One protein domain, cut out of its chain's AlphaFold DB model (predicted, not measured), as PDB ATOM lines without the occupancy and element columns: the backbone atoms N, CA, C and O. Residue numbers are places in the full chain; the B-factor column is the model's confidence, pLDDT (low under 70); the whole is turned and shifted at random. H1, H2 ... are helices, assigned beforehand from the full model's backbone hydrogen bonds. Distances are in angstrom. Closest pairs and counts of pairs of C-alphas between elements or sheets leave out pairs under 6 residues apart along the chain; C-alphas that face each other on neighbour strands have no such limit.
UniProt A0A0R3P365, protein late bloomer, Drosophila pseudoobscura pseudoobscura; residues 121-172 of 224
ATOM      1  N   GLN A 121      59.923 -25.402  35.523       88.56
ATOM      2  CA  GLN A 121      59.814 -25.550  34.064       88.56
ATOM      3  C   GLN A 121      58.366 -25.452  33.550       88.56
ATOM      4  O   GLN A 121      58.112 -25.667  32.369       88.56
ATOM      5  N   LEU A 122      57.403 -25.112  34.413       89.56
ATOM      6  CA  LEU A 122      55.977 -25.087  34.060       89.56
ATOM      7  C   LEU A 122      55.570 -23.897  33.160       89.56
ATOM      8  O   LEU A 122      54.489 -23.915  32.584       89.56
ATOM      9  N   GLY A 123      56.417 -22.878  32.987       89.06
ATOM     10  CA  GLY A 123      56.021 -21.614  32.346       89.06
ATOM     11  C   GLY A 123      55.503 -21.738  30.905       89.06
ATOM     12  O   GLY A 123      54.520 -21.086  30.549       89.06
ATOM     13  N   ASP A 124      56.110 -22.598  30.083       87.94
ATOM     14  CA  ASP A 124      55.651 -22.827  28.702       87.94
ATOM     15  C   ASP A 124      54.290 -23.536  28.678       87.94
ATOM     16  O   ASP A 124      53.411 -23.216  27.877       87.94
ATOM     17  N   THR A 125      54.101 -24.464  29.614       88.94
ATOM     18  CA  THR A 125      52.843 -25.175  29.842       88.94
ATOM     19  C   THR A 125      51.725 -24.214  30.247       88.94
ATOM     20  O   THR A 125      50.635 -24.263  29.677       88.94
ATOM     21  N   GLU A 126      51.997 -23.318  31.194       90.94
ATOM     22  CA  GLU A 126      51.037 -22.324  31.687       90.94
ATOM     23  C   GLU A 126      50.558 -21.402  30.566       90.94
ATOM     24  O   GLU A 126      49.356 -21.169  30.415       90.94
ATOM     25  N   GLN A 127      51.483 -20.955  29.711       88.44
ATOM     26  CA  GLN A 127      51.158 -20.120  28.557       88.44
ATOM     27  C   GLN A 127      50.364 -20.884  27.493       88.44
ATOM     28  O   GLN A 127      49.373 -20.366  26.974       88.44
ATOM     29  N   MET A 128      50.787 -22.107  27.166       89.25
ATOM     30  CA  MET A 128      50.164 -22.915  26.117       89.25
ATOM     31  C   MET A 128      48.735 -23.327  26.485       89.25
ATOM     32  O   MET A 128      47.831 -23.225  25.653       89.25
ATOM     33  N   TYR A 129      48.523 -23.760  27.730       89.31
ATOM     34  CA  TYR A 129      47.247 -24.309  28.195       89.31
ATOM     35  C   TYR A 129      46.399 -23.327  29.004       89.31
ATOM     36  O   TYR A 129      45.303 -23.694  29.428       89.31
ATOM     37  N   LYS A 130      46.853 -22.074  29.166       90.94
ATOM     38  CA  LYS A 130      46.121 -21.015  29.882       90.94
ATOM     39  C   LYS A 130      45.729 -21.463  31.294       90.94
ATOM     40  O   LYS A 130      44.561 -21.412  31.683       90.94
ATOM     41  N   CYS A 131      46.718 -21.967  32.020       91.25
ATOM     42  CA  CYS A 131      46.599 -22.492  33.376       91.25
ATOM     43  C   CYS A 131      47.679 -21.872  34.273       91.25
ATOM     44  O   CYS A 131      48.609 -21.245  33.769       91.25
ATOM     45  N   CYS A 132      47.553 -22.018  35.591       90.94
ATOM     46  CA  CYS A 132      48.549 -21.533  36.545       90.94
ATOM     47  C   CYS A 132      48.740 -22.511  37.703       90.94
ATOM     48  O   CYS A 132      47.764 -22.938  38.324       90.94
ATOM     49  N   GLY A 133      49.996 -22.827  38.023       89.56
ATOM     50  CA  GLY A 133      50.333 -23.770  39.088       89.56
ATOM     51  C   GLY A 133      49.859 -25.199  38.796       89.56
ATOM     52  O   GLY A 133      49.378 -25.519  37.707       89.56
ATOM     53  N   MET A 134      49.993 -26.098  39.771       89.06
ATOM     54  CA  MET A 134      49.574 -27.495  39.603       89.06
ATOM     55  C   MET A 134      48.046 -27.615  39.689       89.06
ATOM     56  O   MET A 134      47.387 -28.028  38.740       89.06
ATOM     57  N   LEU A 135      47.484 -27.237  40.832       87.38
ATOM     58  CA  LEU A 135      46.064 -27.212  41.172       87.38
ATOM     59  C   LEU A 135      45.462 -25.815  41.002       87.38
ATOM     60  O   LEU A 135      44.252 -25.691  40.821       87.38
ATOM     61  N   GLY A 136      46.297 -24.779  41.044       88.62
ATOM     62  CA  GLY A 136      45.891 -23.399  40.819       88.62
ATOM     63  C   GLY A 136      46.976 -22.398  41.225       88.62
ATOM     64  O   GLY A 136      48.030 -22.779  41.743       88.62
ATOM     65  N   PRO A 137      46.704 -21.091  41.083       87.69
ATOM     66  CA  PRO A 137      47.676 -20.035  41.374       87.69
ATOM     67  C   PRO A 137      48.125 -20.002  42.841       87.69
ATOM     68  O   PRO A 137      49.217 -19.528  43.155       87.69
ATOM     69  N   VAL A 138      47.312 -20.550  43.750       87.50
ATOM     70  CA  VAL A 138      47.639 -20.664  45.178       87.50
ATOM     71  C   VAL A 138      48.853 -21.550  45.457       87.50
ATOM     72  O   VAL A 138      49.459 -21.398  46.516       87.50
ATOM     73  N   ASP A 139      49.248 -22.426  44.530       84.75
ATOM     74  CA  ASP A 139      50.420 -23.289  44.704       84.75
ATOM     75  C   ASP A 139      51.723 -22.483  44.788       84.75
ATOM     76  O   ASP A 139      52.659 -22.876  45.481       84.75
ATOM     77  N   TYR A 140      51.769 -21.300  44.170       83.31
ATOM     78  CA  TYR A 140      52.909 -20.386  44.272       83.31
ATOM     79  C   TYR A 140      53.056 -19.758  45.668       83.31
ATOM     80  O   TYR A 140      54.163 -19.402  46.080       83.31
ATOM     81  N   ASN A 141      51.983 -19.711  46.468       79.75
ATOM     82  CA  ASN A 141      52.042 -19.176  47.832       79.75
ATOM     83  C   ASN A 141      52.921 -20.031  48.761       79.75
ATOM     84  O   ASN A 141      53.415 -19.531  49.777       79.75
ATOM     85  N   TYR A 142      53.167 -21.299  48.419       63.97
ATOM     86  CA  TYR A 142      54.023 -22.203  49.181       63.97
ATOM     87  C   TYR A 142      54.880 -23.056  48.229       63.97
ATOM     88  O   TYR A 142      54.408 -24.084  47.748       63.97
ATOM     89  N   PRO A 143      56.141 -22.662  47.950       56.62
ATOM     90  CA  PRO A 143      57.051 -21.960  48.859       56.62
ATOM     91  C   PRO A 143      57.246 -20.463  48.537       56.62
ATOM     92  O   PRO A 143      58.321 -20.082  48.099       56.62
ATOM     93  N   ARG A 144      56.246 -19.592  48.780       71.38
ATOM     94  CA  ARG A 144      56.313 -18.117  48.590       71.38
ATOM     95  C   ARG A 144      57.071 -17.675  47.326       71.38
ATOM     96  O   ARG A 144      57.816 -16.694  47.351       71.38
ATOM     97  N   ILE A 145      56.907 -18.416  46.235       73.25
ATOM     98  CA  ILE A 145      57.485 -18.059  44.945       73.25
ATOM     99  C   ILE A 145      56.539 -17.014  44.349       73.25
ATOM    100  O   ILE A 145      55.326 -17.232  44.363       73.25
ATOM    101  N   PRO A 146      57.033 -15.865  43.863       79.25
ATOM    102  CA  PRO A 146      56.173 -14.936  43.147       79.25
ATOM    103  C   PRO A 146      55.560 -15.660  41.947       79.25
ATOM    104  O   PRO A 146      56.268 -16.316  41.185       79.25
ATOM    105  N   CYS A 147      54.240 -15.555  41.804       83.81
ATOM    106  CA  CYS A 147      53.533 -16.150  40.679       83.81
ATOM    107  C   CYS A 147      54.145 -15.626  39.359       83.81
ATOM    108  O   CYS A 147      54.269 -14.406  39.204       83.81
ATOM    109  N   PRO A 148      54.586 -16.515  38.451       87.50
ATOM    110  CA  PRO A 148      55.339 -16.126  37.266       87.50
ATOM    111  C   PRO A 148      54.459 -15.398  36.246       87.50
ATOM    112  O   PRO A 148      53.248 -15.596  36.188       87.50
ATOM    113  N   GLU A 149      55.075 -14.592  35.376       88.69
ATOM    114  CA  GLU A 149      54.365 -13.866  34.308       88.69
ATOM    115  C   GLU A 149      53.593 -14.791  33.351       88.69
ATOM    116  O   GLU A 149      52.619 -14.362  32.732       88.69
ATOM    117  N   SER A 150      53.998 -16.064  33.245       89.00
ATOM    118  CA  SER A 150      53.315 -17.105  32.466       89.00
ATOM    119  C   SER A 150      51.879 -17.367  32.921       89.00
ATOM    120  O   SER A 150      51.052 -17.748  32.095       89.00
ATOM    121  N   CYS A 151      51.565 -17.104  34.191       88.69
ATOM    122  CA  CYS A 151      50.231 -17.269  34.760       88.69
ATOM    123  C   CYS A 151      49.248 -16.140  34.424       88.69
ATOM    124  O   CYS A 151      48.076 -16.246  34.784       88.69
ATOM    125  N   TYR A 152      49.697 -15.053  33.787       88.31
ATOM    126  CA  TYR A 152      48.872 -13.869  33.562       88.31
ATOM    127  C   TYR A 152      48.509 -13.680  32.090       88.31
ATOM    128  O   TYR A 152      49.338 -13.825  31.184       88.31
ATOM    129  N   HIS A 153      47.275 -13.246  31.837       82.75
ATOM    130  CA  HIS A 153      46.846 -12.803  30.517       82.75
ATOM    131  C   HIS A 153      47.769 -11.690  29.991       82.75
ATOM    132  O   HIS A 153      48.057 -10.703  30.675       82.75
ATOM    133  N   ASN A 154      48.253 -11.856  28.755       78.88
ATOM    134  CA  ASN A 154      49.151 -10.916  28.073       78.88
ATOM    135  C   ASN A 154      50.422 -10.544  28.866       78.88
ATOM    136  O   ASN A 154      50.993  -9.485  28.615       78.88
ATOM    137  N   LYS A 155      50.864 -11.392  29.811       73.06
ATOM    138  CA  LYS A 155      52.015 -11.132  30.701       73.06
ATOM    139  C   LYS A 155      51.864  -9.856  31.542       73.06
ATOM    140  O   LYS A 155      52.846  -9.240  31.944       73.06
ATOM    141  N   THR A 156      50.626  -9.438  31.798       78.81
ATOM    142  CA  THR A 156      50.340  -8.277  32.645       78.81
ATOM    143  C   THR A 156      50.115  -8.742  34.077       78.81
ATOM    144  O   THR A 156      49.111  -9.384  34.368       78.81
ATOM    145  N   VAL A 157      51.062  -8.438  34.968       80.75
ATOM    146  CA  VAL A 157      51.055  -8.880  36.373       80.75
ATOM    147  C   VAL A 157      50.009  -8.090  37.170       80.75
ATOM    148  O   VAL A 157      50.329  -7.157  37.905       80.75
ATOM    149  N   VAL A 158      48.738  -8.434  36.970       81.19
ATOM    150  CA  VAL A 158      47.577  -7.842  37.642       81.19
ATOM    151  C   VAL A 158      46.714  -8.991  38.181       81.19
ATOM    152  O   VAL A 158      46.480  -9.939  37.429       81.19
ATOM    153  N   PRO A 159      46.258  -8.969  39.450       77.50
ATOM    154  CA  PRO A 159      45.521 -10.089  40.047       77.50
ATOM    155  C   PRO A 159      44.274 -10.517  39.266       77.50
ATOM    156  O   PRO A 159      43.945 -11.696  39.255       77.50
ATOM    157  N   GLU A 160      43.609  -9.591  38.575       82.00
ATOM    158  CA  GLU A 160      42.421  -9.862  37.756       82.00
ATOM    159  C   GLU A 160      42.736 -10.672  36.489       82.00
ATOM    160  O   GLU A 160      41.834 -11.237  35.876       82.00
ATOM    161  N   ASN A 161      44.010 -10.731  36.092       84.81
ATOM    162  CA  ASN A 161      44.462 -11.369  34.858       84.81
ATOM    163  C   ASN A 161      45.075 -12.758  35.077       84.81
ATOM    164  O   ASN A 161      45.624 -13.324  34.132       84.81
ATOM    165  N   ILE A 162      45.030 -13.296  36.295       87.00
ATOM    166  CA  ILE A 162      45.622 -14.597  36.609       87.00
ATOM    167  C   ILE A 162      44.735 -15.746  36.116       87.00
ATOM    168  O   ILE A 162      43.515 -15.723  36.279       87.00
ATOM    169  N   TYR A 163      45.335 -16.788  35.540       88.62
ATOM    170  CA  TYR A 163      44.598 -18.015  35.244       88.62
ATOM    171  C   TYR A 163      44.203 -18.711  36.554       88.62
ATOM    172  O   TYR A 163      45.056 -19.149  37.321       88.62
ATOM    173  N   GLU A 164      42.900 -18.849  36.805       87.31
ATOM    174  CA  GLU A 164      42.401 -19.514  38.019       87.31
ATOM    175  C   GLU A 164      42.495 -21.047  37.949       87.31
ATOM    176  O   GLU A 164      42.550 -21.725  38.975       87.31
ATOM    177  N   ARG A 165      42.521 -21.606  36.734       89.12
ATOM    178  CA  ARG A 165      42.575 -23.052  36.497       89.12
ATOM    179  C   ARG A 165      43.998 -23.586  36.705       89.12
ATOM    180  O   ARG A 165      44.935 -23.087  36.088       89.12
ATOM    181  N   GLY A 166      44.141 -24.657  37.487       88.81
ATOM    182  CA  GLY A 166      45.388 -25.423  37.597       88.81
ATOM    183  C   GLY A 166      45.781 -26.144  36.307       88.81
ATOM    184  O   GLY A 166      44.928 -26.488  35.487       88.81
ATOM    185  N   CYS A 167      47.076 -26.393  36.116       89.12
ATOM    186  CA  CYS A 167      47.564 -27.102  34.934       89.12
ATOM    187  C   CYS A 167      47.277 -28.611  34.955       89.12
ATOM    188  O   CYS A 167      47.247 -29.244  33.897       89.12
ATOM    189  N   LEU A 168      46.995 -29.191  36.125       86.25
ATOM    190  CA  LEU A 168      46.513 -30.565  36.236       86.25
ATOM    191  C   LEU A 168      45.160 -30.718  35.527       86.25
ATOM    192  O   LEU A 168      44.190 -30.029  35.843       86.25
ATOM    193  N   GLY A 169      45.110 -31.605  34.531       77.44
ATOM    194  CA  GLY A 169      43.924 -31.828  33.699       77.44
ATOM    195  C   GLY A 169      43.631 -30.711  32.686       77.44
ATOM    196  O   GLY A 169      42.591 -30.742  32.030       77.44
ATOM    197  N   ALA A 170      44.501 -29.698  32.547       83.31
ATOM    198  CA  ALA A 170      44.417 -28.708  31.465       83.31
ATOM    199  C   ALA A 170      44.979 -29.251  30.145       83.31
ATOM    200  O   ALA A 170      44.468 -28.940  29.068       83.31
ATOM    201  N   MET A 171      45.990 -30.108  30.252       76.06
ATOM    202  CA  MET A 171      46.544 -30.872  29.150       76.06
ATOM    203  C   MET A 171      45.682 -32.113  28.921       76.06
ATOM    204  O   MET A 171      45.760 -33.089  29.661       76.06
ATOM    205  N   PHE A 172      44.795 -32.056  27.931       69.62
ATOM    206  CA  PHE A 172      44.044 -33.233  27.504       69.62
ATOM    207  C   PHE A 172      44.432 -33.566  26.068       69.62
ATOM    208  O   PHE A 172      43.953 -32.913  25.133       69.62
TER     209      PHE A 172
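Overview. This is residues 121 to 172 of the 224 residues of the protein "protein late bloomer" of Drosophila pseudoobscura pseudoobscura (UniProt A0A0R3P365). A compact, rounded knot of mostly loops, with little regular structure: two short helices, H1 and then H2, sit apart at the two ends of a link through the middle, residues 130 to 136. After H2 a long stretch with no named element, residues 142 to 172, sweeps out in a wide loop and comes back past that link. The printed part has 52 residues, 12 of them in the two named helices, and no named strand; the class is all helix. The radius of gyration of the C-alphas is 9.7 A, and the spans are 27 by 24 by 19 A.

Along the chain. H1, residues 123 to 129, begins at C-alpha 123 (56.021, -21.614, 32.346) and is 10.1 A long. H2, residues 137 to 141, is 7.8 A long and ends at C-alpha 141 (52.042, -19.176, 47.832).

Arrangement. H1 and H2 are apart, joined by a short link of 7 residues. Every O i to N i+4 pair is within hydrogen-bond range in H1; in H2 it is 0 of 1, with 2 of 2 O i to N i+3 pairs within range. Residues 141 to 146 stand free.

Size, cuts and confidence. The C-alphas farthest apart, Arg 144 and Phe 172, are 28.7 A apart. The printed part has no cut. Mean pLDDT of the printed part is 84.0; residues 142 to 143 and 172 are under 70.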